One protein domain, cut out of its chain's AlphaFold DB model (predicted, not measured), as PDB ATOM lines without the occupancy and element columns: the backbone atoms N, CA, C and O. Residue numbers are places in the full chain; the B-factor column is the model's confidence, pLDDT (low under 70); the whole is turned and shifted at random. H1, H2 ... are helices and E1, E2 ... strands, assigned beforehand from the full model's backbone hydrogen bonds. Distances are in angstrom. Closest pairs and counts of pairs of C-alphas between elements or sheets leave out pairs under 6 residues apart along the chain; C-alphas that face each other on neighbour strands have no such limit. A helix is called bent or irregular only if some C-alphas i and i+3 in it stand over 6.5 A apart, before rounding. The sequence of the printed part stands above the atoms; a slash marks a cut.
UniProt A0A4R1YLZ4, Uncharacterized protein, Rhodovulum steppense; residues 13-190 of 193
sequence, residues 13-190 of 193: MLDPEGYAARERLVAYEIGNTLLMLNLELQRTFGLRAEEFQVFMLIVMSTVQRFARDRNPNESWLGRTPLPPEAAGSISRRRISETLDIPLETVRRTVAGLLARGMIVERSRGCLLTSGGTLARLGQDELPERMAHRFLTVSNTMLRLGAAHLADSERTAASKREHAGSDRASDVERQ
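AT A GLANCE: This is residues 13 to 190 of the 193 residues of an uncharacterized protein of Rhodovulum steppense (UniProt A0A4R1YLZ4). Two long helices, H1 and H6, run side by side in opposite ways as a stalk; at one end of it sits a head of H2, H3, H4 and the small hairpin E1 and E2, and from the other end a tail, residues 168 to 190 with H7, sticks out and makes much of the length. H2 crosses H3 and H4 within the head, and the short H5 lies between the head and H6. The printed part has 178 residues with seven named helices and three named strands, in the order H1 H2 H3 H4 E1 E2 H5 H6 E3 H7; its class is mostly helix, and the sheet E1 - E2 is antiparallel. The whole is extended, with a radius of gyration of the C-alphas of 24.4 A and spans of 89 by 40 by 33 A.

IN THESE COORDINATES: H1, residues 16 to 45, begins with C-alpha 16 at (420.784, 427.236, 418.462) and measures 37.7 A; it has a kink of 78 degrees near residue 23 and is irregular, C-alphas 21 and 24 being 8.5 A apart. H2, residues 49 to 67, measures 25.0 A; it has a kink of 27 degrees near residue 61 and is irregular, C-alphas 62 and 65 being 7.3 A apart. H3 is residues 92 to 99, H4 103 to 115 with 18.2 A, E1 119 to 121, E2 126 to 129 and H5 133 to 140. H6, residues 142 to 159, measures 25.7 A. E3 is residues 163 to 165, and H7, residues 173 to 188, measures 25.0 A and ends with C-alpha 188 at (446.760, 426.151, 458.140).

HOW THE PARTS SIT: H1 touches H6 with its residues 26 to 37 alone, closest at the C-alphas of Glu 29 and Val 153, 6.5 A, at a shallow tilt of 11 degrees, opposite ways. H1 and H2 only just touch, with 3 pairs of C-alphas within 8 A, and only at the corner; the closest are those of Gln 42 and Phe 52, 6.1 A. H2 touches H4 with its residues 51 to 55 alone, the C-alphas of Glu 51 and Thr 109 closest at 6.0 A, about perpendicular at 77 degrees. It touches H3 with residues 53 to 57 alone, Val 54 to Ile 95 closest at 6.9 A between C-alphas. In the hairpin E1 and E2, N 120 and O 128 are within hydrogen-bond range at 2.8 A. E3 pairs with no named strand, but residues 13 to 14 pair antiparallel with its residues 163 to 164. Every O i to N i+4 pair is within range in H3, H4 and H6, against 24 of 26 in H1, 13 of 15 in H2, 3 of 4 in H5 and 4 of 12 in H7, where 1 of 13 O i to N i+3 pairs is.

THE WHOLE: The C-alphas farthest apart, those of Ala 115 and Gln 190, are 89.7 A apart. Without residues 168 to 190, which stand free, the body spans 51 by 37 by 28 A. The printed part has no cut, and the link from H2 to H3, 24 residues, is long. The mean pLDDT of the printed part is 86.1, and residues 168 to 190 are under 70.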
ATOM      1  N   MET A  13     429.014 433.463 416.809       92.19
ATOM      2  CA  MET A  13     428.475 432.131 417.080       92.19
ATOM      3  C   MET A  13     426.972 432.105 416.817       92.19
ATOM      4  O   MET A  13     426.283 433.098 417.033       92.19
ATOM      5  N   LEU A  14     426.466 430.973 416.323       91.88
ATOM      6  CA  LEU A  14     425.025 430.753 416.218       91.88
ATOM      7  C   LEU A  14     424.454 430.516 417.615       91.88
ATOM      8  O   LEU A  14     425.068 429.809 418.412       91.88
ATOM      9  N   ASP A  15     423.283 431.085 417.885       93.00
ATOM     10  CA  ASP A  15     422.458 430.679 419.019       93.00
ATOM     11  C   ASP A  15     421.490 429.587 418.536       93.00
ATOM     12  O   ASP A  15     420.625 429.895 417.715       93.00
ATOM     13  N   PRO A  16     421.628 428.318 418.962       91.94
ATOM     14  CA  PRO A  16     420.784 427.236 418.462       91.94
ATOM     15  C   PRO A  16     419.289 427.478 418.693       91.94
ATOM     16  O   PRO A  16     418.485 427.222 417.796       91.94
ATOM     17  N   GLU A  17     418.917 427.999 419.866       92.75
ATOM     18  CA  GLU A  17     417.515 428.234 420.222       92.75
ATOM     19  C   GLU A  17     416.946 429.432 419.456       92.75
ATOM     20  O   GLU A  17     415.903 429.318 418.801       92.75
ATOM     21  N   GLY A  18     417.661 430.559 419.448       90.50
ATOM     22  CA  GLY A  18     417.282 431.740 418.679       90.50
ATOM     23  C   GLY A  18     417.253 431.494 417.168       90.50
ATOM     24  O   GLY A  18     416.351 431.982 416.480       90.50
ATOM     25  N   TYR A  19     418.180 430.690 416.639       92.06
ATOM     26  CA  TYR A  19     418.180 430.280 415.235       92.06
ATOM     27  C   TYR A  19     416.945 429.439 414.916       92.06
ATOM     28  O   TYR A  19     416.224 429.780 413.980       92.06
ATOM     29  N   ALA A  20     416.648 428.398 415.700       93.69
ATOM     30  CA  ALA A  20     415.474 427.553 415.481       93.69
ATOM     31  C   ALA A  20     414.167 428.366 415.528       93.69
ATOM     32  O   ALA A  20     413.297 428.210 414.670       93.69
ATOM     33  N   ALA A  21     414.054 429.316 416.462       94.81
ATOM     34  CA  ALA A  21     412.889 430.192 416.574       94.81
ATOM     35  C   ALA A  21     412.702 431.134 415.365       94.81
ATOM     36  O   ALA A  21     411.596 431.625 415.125       94.81
ATOM     37  N   ARG A  22     413.770 431.421 414.606       95.06
ATOM     38  CA  ARG A  22     413.789 432.398 413.498       95.06
ATOM     39  C   ARG A  22     414.217 431.803 412.161       95.06
ATOM     40  O   ARG A  22     414.421 432.556 411.206       95.06
ATOM     41  N   GLU A  23     414.294 430.480 412.069       92.75
ATOM     42  CA  GLU A  23     414.940 429.762 410.971       92.75
ATOM     43  C   GLU A  23     414.421 430.204 409.605       92.75
ATOM     44  O   GLU A  23     415.209 430.531 408.730       92.75
ATOM     45  N   ARG A  24     413.100 430.309 409.427       95.00
ATOM     46  CA  ARG A  24     412.506 430.705 408.138       95.00
ATOM     47  C   ARG A  24     412.951 432.091 407.677       95.00
ATOM     48  O   ARG A  24     413.228 432.278 406.497       95.00
ATOM     49  N   LEU A  25     413.016 433.054 408.597       92.69
ATOM     50  CA  LEU A  25     413.439 434.421 408.282       92.69
ATOM     51  C   LEU A  25     414.929 434.451 407.947       92.69
ATOM     52  O   LEU A  25     415.327 435.041 406.948       92.69
ATOM     53  N   VAL A  26     415.742 433.763 408.746       92.25
ATOM     54  CA  VAL A  26     417.189 433.672 408.527       92.25
ATOM     55  C   VAL A  26     417.502 432.953 407.210       92.25
ATOM     56  O   VAL A  26     418.296 433.446 406.414       92.25
ATOM     57  N   ALA A  27     416.837 431.831 406.938       93.25
ATOM     58  CA  ALA A  27     416.984 431.065 405.707       93.25
ATOM     59  C   ALA A  27     416.549 431.871 404.476       93.25
ATOM     60  O   ALA A  27     417.238 431.830 403.457       93.25
ATOM     61  N   TYR A  28     415.454 432.635 404.567       93.69
ATOM     62  CA  TYR A  28     415.032 433.543 403.500       93.69
ATOM     63  C   TYR A  28     416.097 434.607 403.210       93.69
ATOM     64  O   TYR A  28     416.474 434.782 402.055       93.69
ATOM     65  N   GLU A  29     416.632 435.275 404.236       92.81
ATOM     66  CA  GLU A  29     417.662 436.308 404.060       92.81
ATOM     67  C   GLU A  29     418.957 435.750 403.456       92.81
ATOM     68  O   GLU A  29     419.527 436.342 402.531       92.81
ATOM     69  N   ILE A  30     419.398 434.578 403.924       93.31
ATOM     70  CA  ILE A  30     420.558 433.874 403.366       93.31
ATOM     71  C   ILE A  30     420.287 433.498 401.907       93.31
ATOM     72  O   ILE A  30     421.082 433.832 401.029       93.31
ATOM     73  N   GLY A  31     419.161 432.836 401.629       95.00
ATOM     74  CA  GLY A  31     418.800 432.371 400.291       95.00
ATOM     75  C   GLY A  31     418.656 433.518 399.290       95.00
ATOM     76  O   GLY A  31     419.233 433.463 398.205       95.00
ATOM     77  N   ASN A  32     417.961 434.589 399.677       94.69
ATOM     78  CA  ASN A  32     417.814 435.797 398.872       94.69
ATOM     79  C   ASN A  32     419.176 436.447 398.590       94.69
ATOM     80  O   ASN A  32     419.482 436.777 397.445       94.69
ATOM     81  N   THR A  33     420.037 436.567 399.605       93.62
ATOM     82  CA  THR A  33     421.391 437.110 399.431       93.62
ATOM     83  C   THR A  33     422.211 436.264 398.462       93.62
ATOM     84  O   THR A  33     422.798 436.807 397.527       93.62
ATOM     85  N   LEU A  34     422.219 434.940 398.631       94.12
ATOM     86  CA  LEU A  34     422.944 434.027 397.750       94.12
ATOM     87  C   LEU A  34     422.433 434.097 396.306       94.12
ATOM     88  O   LEU A  34     423.245 434.168 395.382       94.12
ATOM     89  N   LEU A  35     421.112 434.130 396.101       94.75
ATOM     90  CA  LEU A  35     420.508 434.254 394.775       94.75
ATOM     91  C   LEU A  35     420.906 435.570 394.102       94.75
ATOM     92  O   LEU A  35     421.374 435.565 392.964       94.75
ATOM     93  N   MET A  36     420.760 436.693 394.805       93.50
ATOM     94  CA  MET A  36     421.071 438.013 394.257       93.50
ATOM     95  C   MET A  36     422.553 438.148 393.903       93.50
ATOM     96  O   MET A  36     422.878 438.656 392.832       93.50
ATOM     97  N   LEU A  37     423.444 437.631 394.753       92.06
ATOM     98  CA  LEU A  37     424.881 437.579 394.482       92.06
ATOM     99  C   LEU A  37     425.211 436.734 393.254       92.06
ATOM    100  O   LEU A  37     426.014 437.136 392.413       92.06
ATOM    101  N   ASN A  38     424.583 435.565 393.141       93.75
ATOM    102  CA  ASN A  38     424.792 434.668 392.016       93.75
ATOM    103  C   ASN A  38     424.341 435.315 390.694       93.75
ATOM    104  O   ASN A  38     425.081 435.280 389.713       93.75
ATOM    105  N   LEU A  39     423.177 435.972 390.684       93.75
ATOM    106  CA  LEU A  39     422.663 436.697 389.519       93.75
ATOM    107  C   LEU A  39     423.534 437.901 389.144       93.75
ATOM    108  O   LEU A  39     423.756 438.141 387.959       93.75
ATOM    109  N   GLU A  40     424.027 438.660 390.126       92.19
ATOM    110  CA  GLU A  40     424.922 439.799 389.890       92.19
ATOM    111  C   GLU A  40     426.231 439.327 389.238       92.19
ATOM    112  O   GLU A  40     426.597 439.823 388.174       92.19
ATOM    113  N   LEU A  41     426.866 438.284 389.781       92.31
ATOM    114  CA  LEU A  41     428.094 437.720 389.216       92.31
ATOM    115  C   LEU A  41     427.892 437.143 387.807       92.31
ATOM    116  O   LEU A  41     428.722 437.380 386.928       92.31
ATOM    117  N   GLN A  42     426.785 436.430 387.559       94.38
ATOM    118  CA  GLN A  42     426.445 435.949 386.214       94.38
ATOM    119  C   GLN A  42     426.396 437.098 385.200       94.38
ATOM    120  O   GLN A  42     426.971 436.985 384.115       94.38
ATOM    121  N   ARG A  43     425.768 438.226 385.563       93.00
ATOM    122  CA  ARG A  43     425.694 439.420 384.706       93.00
ATOM    123  C   ARG A  43     427.067 440.051 384.490       93.00
ATOM    124  O   ARG A  43     427.414 440.320 383.346       93.00
ATOM    125  N   THR A  44     427.866 440.223 385.544       90.94
ATOM    126  CA  THR A  44     429.219 440.806 385.457       90.94
ATOM    127  C   THR A  44     430.131 440.018 384.514       90.94
ATOM    128  O   THR A  44     430.914 440.590 383.748       90.94
ATOM    129  N   PHE A  45     430.032 438.688 384.536       91.12
ATOM    130  CA  PHE A  45     430.823 437.836 383.653       91.12
ATOM    131  C   PHE A  45     430.166 437.570 382.293       91.12
ATOM    132  O   PHE A  45     430.863 437.125 381.380       91.12
ATOM    133  N   GLY A  46     428.877 437.880 382.131       94.19
ATOM    134  CA  GLY A  46     428.110 437.583 380.920       94.19
ATOM    135  C   GLY A  46     427.930 436.080 380.692       94.19
ATOM    136  O   GLY A  46     427.994 435.624 379.554       94.19
ATOM    137  N   LEU A  47     427.772 435.306 381.772       95.94
ATOM    138  CA  LEU A  47     427.701 433.842 381.740       95.94
ATOM    139  C   LEU A  47     426.310 433.351 382.135       95.94
ATOM    140  O   LEU A  47     425.660 433.911 383.016       95.94
ATOM    141  N   ARG A  48     425.879 432.246 381.521       95.50
ATOM    142  CA  ARG A  48     424.687 431.505 381.964       95.50
ATOM    143  C   ARG A  48     424.985 430.745 383.259       95.50
ATOM    144  O   ARG A  48     426.140 430.452 383.535       95.50
ATOM    145  N   ALA A  49     423.951 430.353 384.003       94.75
ATOM    146  CA  ALA A  49     424.093 429.696 385.308       94.75
ATOM    147  C   ALA A  49     425.081 428.511 385.333       94.75
ATOM    148  O   ALA A  49     426.007 428.513 386.138       94.75
ATOM    149  N   GLU A  50     424.932 427.535 384.432       95.56
ATOM    150  CA  GLU A  50     425.825 426.362 384.366       95.56
ATOM    151  C   GLU A  50     427.274 426.764 384.046       95.56
ATOM    152  O   GLU A  50     428.231 426.346 384.699       95.56
ATOM    153  N   GLU A  51     427.438 427.638 383.059       97.31
ATOM    154  CA  GLU A  51     428.741 428.135 382.638       97.31
ATOM    155  C   GLU A  51     429.435 428.938 383.742       97.31
ATOM    156  O   GLU A  51     430.641 428.804 383.963       97.31
ATOM    157  N   PHE A  52     428.657 429.724 384.478       97.19
ATOM    158  CA  PHE A  52     429.106 430.456 385.644       97.19
ATOM    159  C   PHE A  52     429.542 429.517 386.772       97.19
ATOM    160  O   PHE A  52     430.578 429.760 387.380       97.19
ATOM    161  N   GLN A  53     428.821 428.422 387.031       97.19
ATOM    162  CA  GLN A  53     429.226 427.428 388.035       97.19
ATOM    163  C   GLN A  53     430.561 426.765 387.675       97.19
ATOM    164  O   GLN A  53     431.450 426.673 388.525       97.19
ATOM    165  N   VAL A  54     430.743 426.372 386.407       98.06
ATOM    166  CA  VAL A  54     432.024 425.845 385.905       98.06
ATOM    167  C   VAL A  54     433.136 426.877 386.077       98.06
ATOM    168  O   VAL A  54     434.198 426.558 386.616       98.06
ATOM    169  N   PHE A  55     432.893 428.121 385.666       97.44
ATOM    170  CA  PHE A  55     433.864 429.200 385.795       97.44
ATOM    171  C   PHE A  55     434.231 429.472 387.261       97.44
ATOM    172  O   PHE A  55     435.414 429.510 387.596       97.44
ATOM    173  N   MET A  56     433.249 429.572 388.159       96.00
ATOM    174  CA  MET A  56     433.484 429.805 389.586       96.00
ATOM    175  C   MET A  56     434.269 428.678 390.245       96.00
ATOM    176  O   MET A  56     435.150 428.950 391.060       96.00
ATOM    177  N   LEU A  57     434.026 427.420 389.873       97.69
ATOM    178  CA  LEU A  57     434.827 426.312 390.384       97.69
ATOM    179  C   LEU A  57     436.295 426.418 389.934       97.69
ATOM    180  O   LEU A  57     437.204 426.136 390.722       97.69
ATOM    181  N   ILE A  58     436.550 426.875 388.704       97.06
ATOM    182  CA  ILE A  58     437.910 427.148 388.212       97.06
ATOM    183  C   ILE A  58     438.539 428.325 388.973       97.06
ATOM    184  O   ILE A  58     439.702 428.230 389.370       97.06
ATOM    185  N   VAL A  59     437.789 429.403 389.236       94.62
ATOM    186  CA  VAL A  59     438.241 430.546 390.055       94.62
ATOM    187  C   VAL A  59     438.675 430.067 391.441       94.62
ATOM    188  O   VAL A  59     439.824 430.286 391.830       94.62
ATOM    189  N   MET A  60     437.808 429.336 392.149       94.75
ATOM    190  CA  MET A  60     438.098 428.805 393.486       94.75
ATOM    191  C   MET A  60     439.312 427.874 393.472       94.75
ATOM    192  O   MET A  60     440.188 427.983 394.326       94.75
ATOM    193  N   SER A  61     439.417 427.010 392.460       95.25
ATOM    194  CA  SER A  61     440.567 426.116 392.291       95.25
ATOM    195  C   SER A  61     441.862 426.863 391.975       95.25
ATOM    196  O   SER A  61     442.935 426.400 392.354       95.25
ATOM    197  N   THR A  62     441.782 428.022 391.312       93.88
ATOM    198  CA  THR A  62     442.946 428.872 391.028       93.88
ATOM    199  C   THR A  62     443.480 429.504 392.312       93.88
ATOM    200  O   THR A  62     444.685 429.493 392.542       93.88
ATOM    201  N   VAL A  63     442.603 430.005 393.185       92.19
ATOM    202  CA  VAL A  63     443.020 430.669 394.433       92.19
ATOM    203  C   VAL A  63     443.235 429.704 395.601       92.19
ATOM    204  O   VAL A  63     443.809 430.100 396.608       92.19
ATOM    205  N   GLN A  64     442.824 428.434 395.492       93.06
ATOM    206  CA  GLN A  64     442.824 427.498 396.626       93.06
ATOM    207  C   GLN A  64     444.196 427.306 397.283       93.06
ATOM    208  O   GLN A  64     444.266 427.071 398.484       93.06
ATOM    209  N   ARG A  65     445.283 427.323 396.496       91.50
ATOM    210  CA  ARG A  65     446.628 427.045 397.013       91.50
ATOM    211  C   ARG A  65     447.116 428.229 397.838       91.50
ATOM    212  O   ARG A  65     447.527 428.023 398.970       91.50
ATOM    213  N   PHE A  66     446.954 429.434 397.300       91.56
ATOM    214  CA  PHE A  66     447.136 430.685 398.026       91.56
ATOM    215  C   PHE A  66     446.266 430.758 399.292       91.56
ATOM    216  O   PHE A  66     446.781 430.996 400.374       91.56
ATOM    217  N   ALA A  67     444.965 430.464 399.193       90.25
ATOM    218  CA  ALA A  67     444.034 430.553 400.322       90.25
ATOM    219  C   ALA A  67     444.299 429.531 401.446       90.25
ATOM    220  O   ALA A  67     443.822 429.703 402.565       90.25
ATOM    221  N   ARG A  68     445.018 428.440 401.149       90.25
ATOM    222  CA  ARG A  68     445.418 427.418 402.129       90.25
ATOM    223  C   ARG A  68     446.812 427.655 402.705       90.25
ATOM    224  O   ARG A  68     447.202 426.928 403.619       90.25
ATOM    225  N   ASP A  69     447.558 428.621 402.174       88.25
ATOM    226  CA  ASP A  69     448.842 429.008 402.735       88.25
ATOM    227  C   ASP A  69     448.615 429.698 404.084       88.25
ATOM    228  O   ASP A  69     447.812 430.621 404.199       88.25
ATOM    229  N   ARG A  70     449.300 429.217 405.126       84.88
ATOM    230  CA  ARG A  70     449.211 429.810 406.468       84.88
ATOM    231  C   ARG A  70     450.006 431.109 406.569       84.88
ATOM    232  O   ARG A  70     449.689 431.915 407.433       84.88
ATOM    233  N   ASN A  71     450.996 431.299 405.695       87.31
ATOM    234  CA  ASN A  71     451.860 432.475 405.650       87.31
ATOM    235  C   ASN A  71     451.916 433.030 404.214       87.31
ATOM    236  O   ASN A  71     452.987 433.017 403.599       87.31
ATOM    237  N   PRO A  72     450.781 433.495 403.655       84.94
ATOM    238  CA  PRO A  72     450.754 434.014 402.298       84.94
ATOM    239  C   PRO A  72     451.659 435.244 402.188       84.94
ATOM    240  O   PRO A  72     451.679 436.105 403.068       84.94
ATOM    241  N   ASN A  73     452.390 435.352 401.081       84.69
ATOM    242  CA  ASN A  73     453.187 436.540 400.797       84.69
ATOM    243  C   ASN A  73     452.269 437.771 400.684       84.69
ATOM    244  O   ASN A  73     451.342 437.784 399.870       84.69
ATOM    245  N   GLU A  74     452.547 438.816 401.468       85.44
ATOM    246  CA  GLU A  74     451.726 440.034 401.530       85.44
ATOM    247  C   GLU A  74     451.546 440.708 400.162       85.44
ATOM    248  O   GLU A  74     450.488 441.269 399.875       85.44
ATOM    249  N   SER A  75     452.536 440.588 399.270       84.81
ATOM    250  CA  SER A  75     452.474 441.153 397.914       84.81
ATOM    251  C   SER A  75     451.374 440.543 397.028       84.81
ATOM    252  O   SER A  75     451.024 441.121 395.996       84.81
ATOM    253  N   TRP A  76     450.802 439.401 397.427       84.88
ATOM    254  CA  TRP A  76     449.765 438.673 396.688       84.88
ATOM    255  C   TRP A  76     448.350 438.871 397.251       84.88
ATOM    256  O   TRP A  76     447.396 438.350 396.679       84.88
ATOM    257  N   LEU A  77     448.188 439.621 398.349       84.12
ATOM    258  CA  LEU A  77     446.880 439.847 398.988       84.12
ATOM    259  C   LEU A  77     445.954 440.764 398.172       84.12
ATOM    260  O   LEU A  77     444.737 440.735 398.339       84.12
ATOM    261  N   GLY A  78     446.535 441.614 397.322       83.19
ATOM    262  CA  GLY A  78     445.813 442.620 396.548       83.19
ATOM    263  C   GLY A  78     445.284 442.124 395.199       83.19
ATOM    264  O   GLY A  78     445.046 440.945 394.966       83.19
ATOM    265  N   ARG A  79     445.119 443.062 394.258       81.94
ATOM    266  CA  ARG A  79     444.652 442.783 392.883       81.94
ATOM    267  C   ARG A  79     445.744 442.218 391.965       81.94
ATOM    268  O   ARG A  79     445.477 441.954 390.792       81.94
ATOM    269  N   THR A  80     446.960 442.061 392.480       82.88
ATOM    270  CA  THR A  80     448.105 441.519 391.748       82.88
ATOM    271  C   THR A  80     447.810 440.083 391.307       82.88
ATOM    272  O   THR A  80     447.377 439.275 392.131       82.88
ATOM    273  N   PRO A  81     448.024 439.730 390.026       83.06
ATOM    274  CA  PRO A  81     447.896 438.350 389.580       83.06
ATOM    275  C   PRO A  81     448.775 437.408 390.410       83.06
ATOM    276  O   PRO A  81     449.945 437.700 390.655       83.06
ATOM    277  N   LEU A  82     448.217 436.264 390.810       87.12
ATOM    278  CA  LEU A  82     448.979 435.244 391.524       87.12
ATOM    279  C   LEU A  82     450.070 434.665 390.615       87.12
ATOM    280  O   LEU A  82     449.780 434.332 389.457       87.12
ATOM    281  N   PRO A  83     451.301 434.488 391.123       87.69
ATOM    282  CA  PRO A  83     452.340 433.847 390.343       87.69
ATOM    283  C   PRO A  83     452.022 432.355 390.128       87.69
ATOM    284  O   PRO A  83     451.230 431.759 390.873       87.69
ATOM    285  N   PRO A  84     452.609 431.721 389.096       86.12
ATOM    286  CA  PRO A  84     452.273 430.357 388.700       86.12
ATOM    287  C   PRO A  84     452.352 429.301 389.802       86.12
ATOM    288  O   PRO A  84     451.574 428.348 389.754       86.12
ATOM    289  N   GLU A  85     453.265 429.469 390.753       87.31
ATOM    290  CA  GLU A  85     453.503 428.600 391.899       87.31
ATOM    291  C   GLU A  85     452.444 428.739 392.998       87.31
ATOM    292  O   GLU A  85     452.148 427.753 393.674       87.31
ATOM    293  N   ALA A  86     451.830 429.915 393.145       89.69
ATOM    294  CA  ALA A  86     450.771 430.177 394.121       89.69
ATOM    295  C   ALA A  86     449.373 429.854 393.567       89.69
ATOM    296  O   ALA A  86     448.428 429.647 394.332       89.69
ATOM    297  N   ALA A  87     449.239 429.778 392.241       91.31
ATOM    298  CA  ALA A  87     448.003 429.402 391.574       91.31
ATOM    299  C   ALA A  87     447.769 427.881 391.622       91.31
ATOM    300  O   ALA A  87     448.628 427.072 391.266       91.31
ATOM    301  N   GLY A  88     446.570 427.482 392.036       93.19
ATOM    302  CA  GLY A  88     446.063 426.128 391.840       93.19
ATOM    303  C   GLY A  88     445.505 425.917 390.428       93.19
ATOM    304  O   GLY A  88     445.504 426.812 389.585       93.19
ATOM    305  N   SER A  89     445.039 424.700 390.159       94.75
ATOM    306  CA  SER A  89     444.373 424.346 388.903       94.75
ATOM    307  C   SER A  89     443.424 423.165 389.112       94.75
ATOM    308  O   SER A  89     443.481 422.494 390.146       94.75
ATOM    309  N   ILE A  90     442.543 422.915 388.142       96.94
ATOM    310  CA  ILE A  90     441.556 421.830 388.191       96.94
ATOM    311  C   ILE A  90     441.405 421.144 386.828       96.94
ATOM    312  O   ILE A  90     441.501 421.783 385.784       96.94
ATOM    313  N   SER A  91     441.165 419.832 386.818       97.50
ATOM    314  CA  SER A  91     440.899 419.075 385.589       97.50
ATOM    315  C   SER A  91     439.410 419.074 385.226       97.50
ATOM    316  O   SER A  91     438.542 419.140 386.097       97.50
ATOM    317  N   ARG A  92     439.088 418.899 383.938       97.81
ATOM    318  CA  ARG A  92     437.693 418.770 383.458       97.81
ATOM    319  C   ARG A  92     436.933 417.626 384.135       97.81
ATOM    320  O   ARG A  92     435.760 417.771 384.460       97.81
ATOM    321  N   ARG A  93     437.617 416.506 384.387       97.69
ATOM    322  CA  ARG A  93     437.049 415.370 385.124       97.69
ATOM    323  C   ARG A  93     436.642 415.778 386.537       97.69
ATOM    324  O   ARG A  93     435.522 415.500 386.939       97.69
ATOM    325  N   ARG A  94     437.511 416.497 387.256       97.81
ATOM    326  CA  ARG A  94     437.197 416.956 388.610       97.81
ATOM    327  C   ARG A  94     436.054 417.972 388.626       97.81
ATOM    328  O   ARG A  94     435.262 417.952 389.560       97.81
ATOM    329  N   ILE A  95     435.945 418.821 387.603       98.25
ATOM    330  CA  ILE A  95     434.794 419.723 387.432       98.25
ATOM    331  C   ILE A  95     433.500 418.912 387.287       98.25
ATOM    332  O   ILE A  95     432.555 419.165 388.023       98.25
ATOM    333  N   SER A  96     433.487 417.923 386.387       98.44
ATOM    334  CA  SER A  96     432.335 417.039 386.155       98.44
ATOM    335  C   SER A  96     431.897 416.329 387.437       98.44
ATOM    336  O   SER A  96     430.728 416.394 387.791       98.44
ATOM    337  N   GLU A  97     432.845 415.752 388.180       98.31
ATOM    338  CA  GLU A  97     432.583 415.083 389.462       98.31
ATOM    339  C   GLU A  97     432.076 416.042 390.552       98.31
ATOM    340  O   GLU A  97     431.259 415.660 391.376       98.31
ATOM    341  N   THR A  98     432.579 417.282 390.593       98.25
ATOM    342  CA  THR A  98     432.237 418.239 391.663       98.25
ATOM    343  C   THR A  98     430.873 418.883 391.443       98.25
ATOM    344  O   THR A  98     430.161 419.146 392.407       98.25
ATOM    345  N   LEU A  99     430.536 419.186 390.190       97.62
ATOM    346  CA  LEU A  99     429.271 419.830 389.830       97.62
ATOM    347  C   LEU A  99     428.172 418.823 389.479       97.62
ATOM    348  O   LEU A  99     427.051 419.248 389.230       97.62
ATOM    349  N   ASP A 100     428.500 417.530 389.441       97.88
ATOM    350  CA  ASP A 100     427.602 416.450 389.023       97.88
ATOM    351  C   ASP A 100     426.957 416.709 387.647       97.88
ATOM    352  O   ASP A 100     425.754 416.574 387.437       97.88
ATOM    353  N   ILE A 101     427.784 417.132 386.681       97.44
ATOM    354  CA  ILE A 101     427.363 417.380 385.293       97.44
ATOM    355  C   ILE A 101     428.164 416.520 384.310       97.44
ATOM    356  O   ILE A 101     429.338 416.224 384.570       97.44
ATOM    357  N   PRO A 102     427.596 416.144 383.145       98.38
ATOM    358  CA  PRO A 102     428.284 415.297 382.178       98.38
ATOM    359  C   PRO A 102     429.623 415.880 381.713       98.38
ATOM    360  O   PRO A 102     429.740 417.070 381.412       98.38
ATOM    361  N   LEU A 103     430.636 415.021 381.567       98.31
ATOM    362  CA  LEU A 103     431.973 415.443 381.136       98.31
ATOM    363  C   LEU A 103     431.963 416.140 379.768       98.31
ATOM    364  O   LEU A 103     432.754 417.051 379.534       98.31
ATOM    365  N   GLU A 104     431.071 415.730 378.866       98.31
ATOM    366  CA  GLU A 104     430.901 416.379 377.564       98.31
ATOM    367  C   GLU A 104     430.368 417.812 377.693       98.31
ATOM    368  O   GLU A 104     430.877 418.720 377.035       98.31
ATOM    369  N   THR A 105     429.425 418.050 378.607       98.12
ATOM    370  CA  THR A 105     428.950 419.398 378.946       98.12
ATOM    371  C   THR A 105     430.105 420.255 379.458       98.12
ATOM    372  O   THR A 105     430.342 421.345 378.941       98.12
ATOM    373  N   VAL A 106     430.921 419.723 380.378       98.44
ATOM    374  CA  VAL A 106     432.128 420.417 380.859       98.44
ATOM    375  C   VAL A 106     433.076 420.756 379.711       98.44
ATOM    376  O   VAL A 106     433.590 421.871 379.663       98.44
ATOM    377  N   ARG A 107     433.325 419.826 378.779       97.94
ATOM    378  CA  ARG A 107     434.212 420.075 377.630       97.94
ATOM    379  C   ARG A 107     433.725 421.244 376.781       97.94
ATOM    380  O   ARG A 107     434.533 422.122 376.482       97.94
ATOM    381  N   ARG A 108     432.434 421.284 376.441       98.19
ATOM    382  CA  ARG A 108     431.832 422.367 375.642       98.19
ATOM    383  C   ARG A 108     431.905 423.709 376.360       98.19
ATOM    384  O   ARG A 108     432.374 424.687 375.782       98.19
ATOM    385  N   THR A 109     431.535 423.736 377.636       98.31
ATOM    386  CA  THR A 109     431.579 424.946 378.464       98.31
ATOM    387  C   THR A 109     433.006 425.475 378.610       98.31
ATOM    388  O   THR A 109     433.267 426.661 378.413       98.31
ATOM    389  N   VAL A 110     433.973 424.590 378.867       98.06
ATOM    390  CA  VAL A 110     435.393 424.955 378.947       98.06
ATOM    391  C   VAL A 110     435.919 425.469 377.610       98.06
ATOM    392  O   VAL A 110     436.649 426.456 377.605       98.06
ATOM    393  N   ALA A 111     435.544 424.857 376.484       97.94
ATOM    394  CA  ALA A 111     435.934 425.350 375.164       97.94
ATOM    395  C   ALA A 111     435.438 426.790 374.933       97.94
ATOM    396  O   ALA A 111     436.211 427.640 374.495       97.94
ATOM    397  N   GLY A 112     434.193 427.099 375.317       97.69
ATOM    398  CA  GLY A 112     433.654 428.461 375.254       97.69
ATOM    399  C   GLY A 112     434.367 429.450 376.186       97.69
ATOM    400  O   GLY A 112     434.594 430.605 375.829       97.69
ATOM    401  N   LEU A 113     434.744 429.030 377.397       97.38
ATOM    402  CA  LEU A 113     435.517 429.860 378.336       97.38
ATOM    403  C   LEU A 113     436.952 430.122 377.843       97.38
ATOM    404  O   LEU A 113     437.428 431.252 377.966       97.38
ATOM    405  N   LEU A 114     437.613 429.118 377.254       96.81
ATOM    406  CA  LEU A 114     438.934 429.252 376.624       96.81
ATOM    407  C   LEU A 114     438.877 430.211 375.431       96.81
ATOM    408  O   LEU A 114     439.699 431.116 375.337       96.81
ATOM    409  N   ALA A 115     437.869 430.069 374.564       97.00
ATOM    410  CA  ALA A 115     437.687 430.935 373.399       97.00
ATOM    411  C   ALA A 115     437.487 432.415 373.776       97.00
ATOM    412  O   ALA A 115     437.920 433.301 373.047       97.00
ATOM    413  N   ARG A 116     436.878 432.694 374.937       94.81
ATOM    414  CA  ARG A 116     436.717 434.058 375.482       94.81
ATOM    415  C   ARG A 116     437.920 434.545 376.295       94.81
ATOM    416  O   ARG A 116     437.859 435.629 376.867       94.81
ATOM    417  N   GLY A 117     438.978 433.743 376.413       94.38
ATOM    418  CA  GLY A 117     440.171 434.089 377.185       94.38
ATOM    419  C   GLY A 117     439.930 434.217 378.690       94.38
ATOM    420  O   GLY A 117     440.745 434.820 379.379       94.38
ATOM    421  N   MET A 118     438.833 433.674 379.228       94.62
ATOM    422  CA  MET A 118     438.510 433.778 380.662       94.62
ATOM    423  C   MET A 118     439.316 432.802 381.522       94.62
ATOM    424  O   MET A 118     439.555 433.038 382.708       94.62
ATOM    425  N   ILE A 119     439.730 431.695 380.916       95.81
ATOM    426  CA  ILE A 119     440.562 430.667 381.528       95.81
ATOM    427  C   ILE A 119     441.707 430.327 380.582       95.81
ATOM    428  O   ILE A 119     441.610 430.544 379.374       95.81
ATOM    429  N   VAL A 120     442.760 429.737 381.135       95.38
ATOM    430  CA  VAL A 120     443.864 429.147 380.381       95.38
ATOM    431  C   VAL A 120     444.042 427.683 380.761       95.38
ATOM    432  O   VAL A 120     443.745 427.261 381.881       95.38
ATOM    433  N   GLU A 121     444.553 426.908 379.813       95.31
ATOM    434  CA  GLU A 121     444.933 425.516 380.012       95.31
ATOM    435  C   GLU A 121     446.457 425.420 380.144       95.31
ATOM    436  O   GLU A 121     447.202 425.923 379.305       95.31
ATOM    437  N   ARG A 122     446.928 424.802 381.230       87.75
ATOM    438  CA  ARG A 122     448.344 424.475 381.442       87.75
ATOM    439  C   ARG A 122     448.643 423.044 381.000       87.75
ATOM    440  O   ARG A 122     447.764 422.292 380.571       87.75
ATOM    441  N   SER A 123     449.911 422.652 381.127       77.81
ATOM    442  CA  SER A 123     450.355 421.283 380.867       77.81
ATOM    443  C   SER A 123     449.476 420.256 381.598       77.81
ATOM    444  O   SER A 123     449.015 420.483 382.718       77.81
ATOM    445  N   ARG A 124     449.236 419.113 380.937       83.00
ATOM    446  CA  ARG A 124     448.360 418.011 381.401       83.00
ATOM    447  C   ARG A 124     446.858 418.329 381.440       83.00
ATOM    448  O   ARG A 124     446.089 417.572 382.024       83.00
ATOM    449  N   GLY A 125     446.435 419.412 380.796       86.31
ATOM    450  CA  GLY A 125     445.027 419.742 380.594       86.31
ATOM    451  C   GLY A 125     444.299 420.274 381.830       86.31
ATOM    452  O   GLY A 125     443.078 420.129 381.968       86.31
ATOM    453  N   CYS A 126     445.066 420.862 382.748       93.94
ATOM    454  CA  CYS A 126     444.552 421.529 383.936       93.94
ATOM    455  C   CYS A 126     444.201 422.989 383.631       93.94
ATOM    456  O   CYS A 126     444.946 423.693 382.951       93.94
ATOM    457  N   LEU A 127     443.078 423.441 384.178       96.44
ATOM    458  CA  LEU A 127     442.475 424.746 383.933       96.44
ATOM    459  C   LEU A 127     442.681 425.673 385.129       96.44
ATOM    460  O   LEU A 127     442.623 425.239 386.283       96.44
ATOM    461  N   LEU A 128     442.883 426.952 384.841       95.06
ATOM    462  CA  LEU A 128     442.953 428.045 385.808       95.06
ATOM    463  C   LEU A 128     442.457 429.333 385.144       95.06
ATOM    464  O   LEU A 128     442.347 429.405 383.922       95.06
ATOM    465  N   THR A 129     442.159 430.355 385.934       93.88
ATOM    466  CA  THR A 129     441.743 431.654 385.384       93.88
ATOM    467  C   THR A 129     442.888 432.353 384.657       93.88
ATOM    468  O   THR A 129     444.046 432.293 385.077       93.88
ATOM    469  N   SER A 130     442.553 433.051 383.574       85.56
ATOM    470  CA  SER A 130     443.419 434.088 383.018       85.56
ATOM    471  C   SER A 130     443.478 435.206 384.058       85.56
ATOM    472  O   SER A 130     442.431 435.668 384.520       85.56
ATOM    473  N   GLY A 131     444.674 435.584 384.516       81.00
ATOM    474  CA  GLY A 131     444.831 436.598 385.566       81.00
ATOM    475  C   GLY A 131     444.009 437.872 385.301       81.00
ATOM    476  O   GLY A 131     443.651 438.178 384.168       81.00
ATOM    477  N   GLY A 132     443.680 438.615 386.361       81.81
ATOM    478  CA  GLY A 132     442.854 439.829 386.253       81.81
ATOM    479  C   GLY A 132     441.357 439.626 386.514       81.81
ATOM    480  O   GLY A 132     440.611 440.600 386.512       81.81
ATOM    481  N   THR A 133     440.911 438.408 386.847       84.06
ATOM    482  CA  THR A 133     439.524 438.159 387.296       84.06
ATOM    483  C   THR A 133     439.138 439.063 388.475       84.06
ATOM    484  O   THR A 133     438.084 439.693 388.453       84.06
ATOM    485  N   LEU A 134     440.021 439.207 389.472       80.19
ATOM    486  CA  LEU A 134     439.791 440.098 390.615       80.19
ATOM    487  C   LEU A 134     439.809 441.583 390.218       80.19
ATOM    488  O   LEU A 134     439.048 442.372 390.771       80.19
ATOM    489  N   ALA A 135     440.633 441.965 389.239       81.00
ATOM    490  CA  ALA A 135     440.645 443.327 388.712       81.00
ATOM    491  C   ALA A 135     439.316 443.666 388.021       81.00
ATOM    492  O   ALA A 135     438.761 444.726 388.289       81.00
ATOM    493  N   ARG A 136     438.764 442.740 387.223       79.88
ATOM    494  CA  ARG A 136     437.445 442.878 386.585       79.88
ATOM    495  C   ARG A 136     436.319 442.990 387.613       79.88
ATOM    496  O   ARG A 136     435.476 443.865 387.489       79.88
ATOM    497  N   LEU A 137     436.340 442.167 388.664       80.75
ATOM    498  CA  LEU A 137     435.394 442.295 389.782       80.75
ATOM    499  C   LEU A 137     435.527 443.652 390.493       80.75
ATOM    500  O   LEU A 137     434.538 444.243 390.915       80.75
ATOM    501  N   GLY A 138     436.753 444.157 390.623       76.25
ATOM    502  CA  GLY A 138     437.050 445.415 391.298       76.25
ATOM    503  C   GLY A 138     436.748 446.687 390.502       76.25
ATOM    504  O   GLY A 138     436.891 447.758 391.088       76.25
ATOM    505  N   GLN A 139     436.377 446.598 389.216       76.56
ATOM    506  CA  GLN A 139     435.963 447.760 388.410       76.56
ATOM    507  C   GLN A 139     434.611 448.308 388.858       76.56
ATOM    508  O   GLN A 139     434.431 449.518 388.900       76.56
ATOM    509  N   ASP A 140     433.715 447.420 389.283       76.38
ATOM    510  CA  ASP A 140     432.381 447.785 389.738       76.38
ATOM    511  C   ASP A 140     432.267 447.715 391.261       76.38
ATOM    512  O   ASP A 140     431.172 447.474 391.736       76.38
ATOM    513  N   GLU A 141     433.347 447.800 392.050       84.25
ATOM    514  CA  GLU A 141     433.303 447.651 393.529       84.25
ATOM    515  C   GLU A 141     432.563 446.382 394.013       84.25
ATOM    516  O   GLU A 141     432.075 446.295 395.144       84.25
ATOM    517  N   LEU A 142     432.461 445.363 393.151       85.62
ATOM    518  CA  LEU A 142     431.600 444.216 393.398       85.62
ATOM    519  C   LEU A 142     432.011 443.456 394.670       85.62
ATOM    520  O   LEU A 142     431.132 443.215 395.494       85.62
ATOM    521  N   PRO A 143     433.301 443.149 394.926       85.62
ATOM    522  CA  PRO A 143     433.710 442.473 396.157       85.62
ATOM    523  C   PRO A 143     433.278 443.199 397.438       85.62
ATOM    524  O   PRO A 143     432.873 442.550 398.401       85.62
ATOM    525  N   GLU A 144     433.321 444.531 397.445       88.06
ATOM    526  CA  GLU A 144     432.922 445.342 398.595       88.06
ATOM    527  C   GLU A 144     431.406 445.297 398.802       88.06
ATOM    528  O   GLU A 144     430.937 445.000 399.903       88.06
ATOM    529  N   ARG A 145     430.617 445.455 397.730       88.38
ATOM    530  CA  ARG A 145     429.160 445.259 397.800       88.38
ATOM    531  C   ARG A 145     428.786 443.859 398.276       88.38
ATOM    532  O   ARG A 145     427.862 443.709 399.077       88.38
ATOM    533  N   MET A 146     429.494 442.832 397.806       89.62
ATOM    534  CA  MET A 146     429.279 441.458 398.257       89.62
ATOM    535  C   MET A 146     429.548 441.323 399.757       89.62
ATOM    536  O   MET A 146     428.715 440.768 400.476       89.62
ATOM    537  N   ALA A 147     430.663 441.876 400.243       90.19
ATOM    538  CA  ALA A 147     430.999 441.879 401.662       90.19
ATOM    539  C   ALA A 147     429.917 442.585 402.499       90.19
ATOM    540  O   ALA A 147     429.459 442.034 403.500       90.19
ATOM    541  N   HIS A 148     429.424 443.745 402.053       91.69
ATOM    542  CA  HIS A 148     428.332 444.456 402.722       91.69
ATOM    543  C   HIS A 148     427.031 443.650 402.797       91.69
ATOM    544  O   HIS A 148     426.344 443.685 403.824       91.69
ATOM    545  N   ARG A 149     426.687 442.886 401.753       91.62
ATOM    546  CA  ARG A 149     425.513 441.999 401.787       91.62
ATOM    547  C   ARG A 149     425.670 440.903 402.842       91.62
ATOM    548  O   ARG A 149     424.749 440.692 403.625       91.62
ATOM    549  N   PHE A 150     426.840 440.270 402.938       91.94
ATOM    550  CA  PHE A 150     427.099 439.283 403.994       91.94
ATOM    551  C   PHE A 150     427.047 439.902 405.395       91.94
ATOM    552  O   PHE A 150     426.414 439.335 406.283       91.94
ATOM    553  N   LEU A 151     427.617 441.098 405.583       93.12
ATOM    554  CA  LEU A 151     427.514 441.830 406.851       93.12
ATOM    555  C   LEU A 151     426.058 442.139 407.218       93.12
ATOM    556  O   LEU A 151     425.681 442.039 408.382       93.12
ATOM    557  N   THR A 152     425.222 442.470 406.233       92.12
ATOM    558  CA  THR A 152     423.789 442.721 406.445       92.12
ATOM    559  C   THR A 152     423.069 441.474 406.961       92.12
ATOM    560  O   THR A 152     422.278 441.569 407.905       92.12
ATOM    561  N   VAL A 153     423.387 440.296 406.412       93.19
ATOM    562  CA  VAL A 153     422.860 439.014 406.904       93.19
ATOM    563  C   VAL A 153     423.336 438.753 408.334       93.19
ATOM    564  O   VAL A 153     422.510 438.498 409.210       93.19
ATOM    565  N   SER A 154     424.636 438.898 408.617       93.31
ATOM    566  CA  SER A 154     425.184 438.703 409.969       93.31
ATOM    567  C   SER A 154     424.559 439.650 411.000       93.31
ATOM    568  O   SER A 154     424.164 439.214 412.081       93.31
ATOM    569  N   ASN A 155     424.392 440.928 410.657       92.94
ATOM    570  CA  ASN A 155     423.741 441.920 411.517       92.94
ATOM    571  C   ASN A 155     422.261 441.600 411.749       92.94
ATOM    572  O   ASN A 155     421.742 441.805 412.845       92.94
ATOM    573  N   THR A 156     421.578 441.065 410.737       91.62
ATOM    574  CA  THR A 156     420.190 440.618 410.873       91.62
ATOM    575  C   THR A 156     420.086 439.428 411.821       91.62
ATOM    576  O   THR A 156     419.219 439.433 412.692       91.62
ATOM    577  N   MET A 157     420.999 438.457 411.724       93.06
ATOM    578  CA  MET A 157     421.051 437.322 412.649       93.06
ATOM    579  C   MET A 157     421.307 437.774 414.092       93.06
ATOM    580  O   MET A 157     420.597 437.326 414.988       93.06
ATOM    581  N   LEU A 158     422.236 438.713 414.313       93.94
ATOM    582  CA  LEU A 158     422.475 439.320 415.630       93.94
ATOM    583  C   LEU A 158     421.216 440.006 416.181       93.94
ATOM    584  O   LEU A 158     420.803 439.747 417.307       93.94
ATOM    585  N   ARG A 159     420.562 440.851 415.375       93.00
ATOM    586  CA  ARG A 159     419.352 441.587 415.781       93.00
ATOM    587  C   ARG A 159     418.178 440.664 416.112       93.00
ATOM    588  O   ARG A 159     417.364 440.997 416.967       93.00
ATOM    589  N   LEU A 160     418.059 439.540 415.408       92.12
ATOM    590  CA  LEU A 160     416.993 438.559 415.618       92.12
ATOM    591  C   LEU A 160     417.287 437.576 416.759       92.12
ATOM    592  O   LEU A 160     416.417 436.766 417.070       92.12
ATOM    593  N   GLY A 161     418.481 437.630 417.358       92.88
ATOM    594  CA  GLY A 161     418.930 436.666 418.362       92.88
ATOM    595  C   GLY A 161     419.335 435.308 417.782       92.88
ATOM    596  O   GLY A 161     419.525 434.372 418.534       92.88
ATOM    597  N   ALA A 162     419.486 435.173 416.461       93.31
ATOM    598  CA  ALA A 162     419.933 433.929 415.823       93.31
ATOM    599  C   ALA A 162     421.463 433.735 415.872       93.31
ATOM    600  O   ALA A 162     421.976 432.657 415.566       93.31
ATOM    601  N   ALA A 163     422.205 434.786 416.221       94.31
ATOM    602  CA  ALA A 163     423.642 434.751 416.449       94.31
ATOM    603  C   ALA A 163     424.021 435.683 417.606       94.31
ATOM    604  O   ALA A 163     423.304 436.637 417.901       94.31
ATOM    605  N   HIS A 164     425.175 435.438 418.218       91.56
ATOM    606  CA  HIS A 164     425.766 436.271 419.262       91.56
ATOM    607  C   HIS A 164     427.288 436.360 419.085       91.56
ATOM    608  O   HIS A 164     427.903 435.574 418.359       91.56
ATOM    609  N   LEU A 165     427.914 437.347 419.726       91.00
ATOM    610  CA  LEU A 165     429.370 437.419 419.807       91.00
ATOM    611  C   LEU A 165     429.832 436.507 420.943       91.00
ATOM    612  O   LEU A 165     429.342 436.637 422.059       91.00
ATOM    613  N   ALA A 166     430.776 435.612 420.663       84.56
ATOM    614  CA  ALA A 166     431.480 434.869 421.692       84.56
ATOM    615  C   ALA A 166     432.179 435.873 422.610       84.56
ATOM    616  O   ALA A 166     433.003 436.679 422.149       84.56
ATOM    617  N   ASP A 167     431.853 435.825 423.897       72.50
ATOM    618  CA  ASP A 167     432.617 436.560 424.887       72.50
ATOM    619  C   ASP A 167     434.052 436.029 424.888       72.50
ATOM    620  O   ASP A 167     434.314 434.833 424.775       72.50
ATOM    621  N   SER A 168     435.009 436.949 424.960       54.56
ATOM    622  CA  SER A 168     436.429 436.631 425.067       54.56
ATOM    623  C   SER A 168     436.663 435.876 426.383       54.56
ATOM    624  O   SER A 168     436.896 436.489 427.428       54.56
ATOM    625  N   GLU A 169     436.609 434.546 426.357       46.75
ATOM    626  CA  GLU A 169     436.962 433.686 427.486       46.75
ATOM    627  C   GLU A 169     438.469 433.779 427.783       46.75
ATOM    628  O   GLU A 169     439.264 432.922 427.407       46.75
ATOM    629  N   ARG A 170     438.885 434.841 428.481       46.91
ATOM    630  CA  ARG A 170     440.170 434.894 429.203       46.91
ATOM    631  C   ARG A 170     440.105 435.557 430.584       46.91
ATOM    632  O   ARG A 170     441.148 435.760 431.190       46.91
ATOM    633  N   THR A 171     438.929 435.839 431.156       46.44
ATOM    634  CA  THR A 171     438.866 436.491 432.491       46.44
ATOM    635  C   THR A 171     438.194 435.666 433.596       46.44
ATOM    636  O   THR A 171     438.285 436.040 434.763       46.44
ATOM    637  N   ALA A 172     437.583 434.513 433.298       41.91
ATOM    638  CA  ALA A 172     436.908 433.705 434.325       41.91
ATOM    639  C   ALA A 172     437.771 432.575 434.923       41.91
ATOM    640  O   ALA A 172     437.596 432.243 436.095       41.91
ATOM    641  N   ALA A 173     438.731 432.016 434.175       43.25
ATOM    642  CA  ALA A 173     439.565 430.915 434.673       43.25
ATOM    643  C   ALA A 173     440.646 431.381 435.672       43.25
ATOM    644  O   ALA A 173     440.857 430.734 436.692       43.25
ATOM    645  N   SER A 174     441.243 432.564 435.472       45.88
ATOM    646  CA  SER A 174     442.288 433.092 436.370       45.88
ATOM    647  C   SER A 174     441.743 433.594 437.723       45.88
ATOM    648  O   SER A 174     442.428 433.505 438.741       45.88
ATOM    649  N   LYS A 175     440.473 434.029 437.795       43.62
ATOM    650  CA  LYS A 175     439.844 434.421 439.074       43.62
ATOM    651  C   LYS A 175     439.461 433.237 439.969       43.62
ATOM    652  O   LYS A 175     439.302 433.440 441.169       43.62
ATOM    653  N   ARG A 176     439.330 432.016 439.432       47.81
ATOM    654  CA  ARG A 176     439.069 430.817 440.252       47.81
ATOM    655  C   ARG A 176     440.342 430.219 440.852       47.81
ATOM    656  O   ARG A 176     440.270 429.698 441.958       47.81
ATOM    657  N   GLU A 177     441.495 430.371 440.202       46.59
ATOM    658  CA  GLU A 177     442.775 429.911 440.764       46.59
ATOM    659  C   GLU A 177     443.314 430.845 441.861       46.59
ATOM    660  O   GLU A 177     443.797 430.361 442.881       46.59
ATOM    661  N   HIS A 178     443.141 432.171 441.747       48.47
ATOM    662  CA  HIS A 178     443.534 433.090 442.831       48.47
ATOM    663  C   HIS A 178     442.607 433.039 444.060       48.47
ATOM    664  O   HIS A 178     443.080 433.178 445.181       48.47
ATOM    665  N   ALA A 179     441.308 432.764 443.893       48.12
ATOM    666  CA  ALA A 179     440.390 432.633 445.034       48.12
ATOM    667  C   ALA A 179     440.534 431.295 445.794       48.12
ATOM    668  O   ALA A 179     440.108 431.194 446.946       48.12
ATOM    669  N   GLY A 180     441.113 430.267 445.160       45.41
ATOM    670  CA  GLY A 180     441.422 428.982 445.798       45.41
ATOM    671  C   GLY A 180     442.736 428.991 446.585       45.41
ATOM    672  O   GLY A 180     442.837 428.299 447.595       45.41
ATOM    673  N   SER A 181     443.709 429.809 446.168       48.72
ATOM    674  CA  SER A 181     445.014 429.929 446.837       48.72
ATOM    675  C   SER A 181     444.940 430.690 448.167       48.72
ATOM    676  O   SER A 181     445.622 430.309 449.114       48.72
ATOM    677  N   ASP A 182     444.087 431.715 448.277       49.78
ATOM    678  CA  ASP A 182     443.986 432.530 449.503       49.78
ATOM    679  C   ASP A 182     443.162 431.874 450.623       49.78
ATOM    680  O   ASP A 182     443.297 432.235 451.786       49.78
ATOM    681  N   ARG A 183     442.320 430.876 450.316       50.91
ATOM    682  CA  ARG A 183     441.571 430.135 451.350       50.91
ATOM    683  C   ARG A 183     442.345 428.967 451.955       50.91
ATOM    684  O   ARG A 183     442.018 428.553 453.062       50.91
ATOM    685  N   ALA A 184     443.343 428.431 451.255       47.81
ATOM    686  CA  ALA A 184     444.155 427.328 451.769       47.81
ATOM    687  C   ALA A 184     445.186 427.804 452.812       47.81
ATOM    688  O   ALA A 184     445.491 427.075 453.751       47.81
ATOM    689  N   SER A 185     445.664 429.045 452.699       53.19
ATOM    690  CA  SER A 185     446.661 429.641 453.597       53.19
ATOM    691  C   SER A 185     446.097 430.122 454.943       53.19
ATOM    692  O   SER A 185     446.840 430.175 455.925       53.19
ATOM    693  N   ASP A 186     444.794 430.413 455.032       49.78
ATOM    694  CA  ASP A 186     444.140 430.800 456.294       49.78
ATOM    695  C   ASP A 186     443.735 429.597 457.164       49.78
ATOM    696  O   ASP A 186     443.698 429.709 458.392       49.78
ATOM    697  N   VAL A 187     443.500 428.421 456.569       52.59
ATOM    698  CA  VAL A 187     443.128 427.211 457.327       52.59
ATOM    699  C   VAL A 187     444.338 426.600 458.049       52.59
ATOM    700  O   VAL A 187     444.201 426.138 459.180       52.59
ATOM    701  N   GLU A 188     445.547 426.669 457.481       47.75
ATOM    702  CA  GLU A 188     446.760 426.151 458.140       47.75
ATOM    703  C   GLU A 188     447.244 427.011 459.321       47.75
ATOM    704  O   GLU A 188     447.893 426.498 460.233       47.75
ATOM    705  N   ARG A 189     446.885 428.302 459.388       51.94
ATOM    706  CA  ARG A 189     447.267 429.173 460.518       51.94
ATOM    707  C   ARG A 189     446.398 429.015 461.763       51.94
ATOM    708  O   ARG A 189     446.803 429.472 462.832       51.94
ATOM    709  N   GLN A 190     445.238 428.369 461.659       51.97
ATOM    710  CA  GLN A 190     444.311 428.201 462.782       51.97
ATOM    711  C   GLN A 190     444.494 426.892 463.563       51.97
ATOM    712  O   GLN A 190     443.920 426.758 464.638       51.97
TER     713      GLN A 190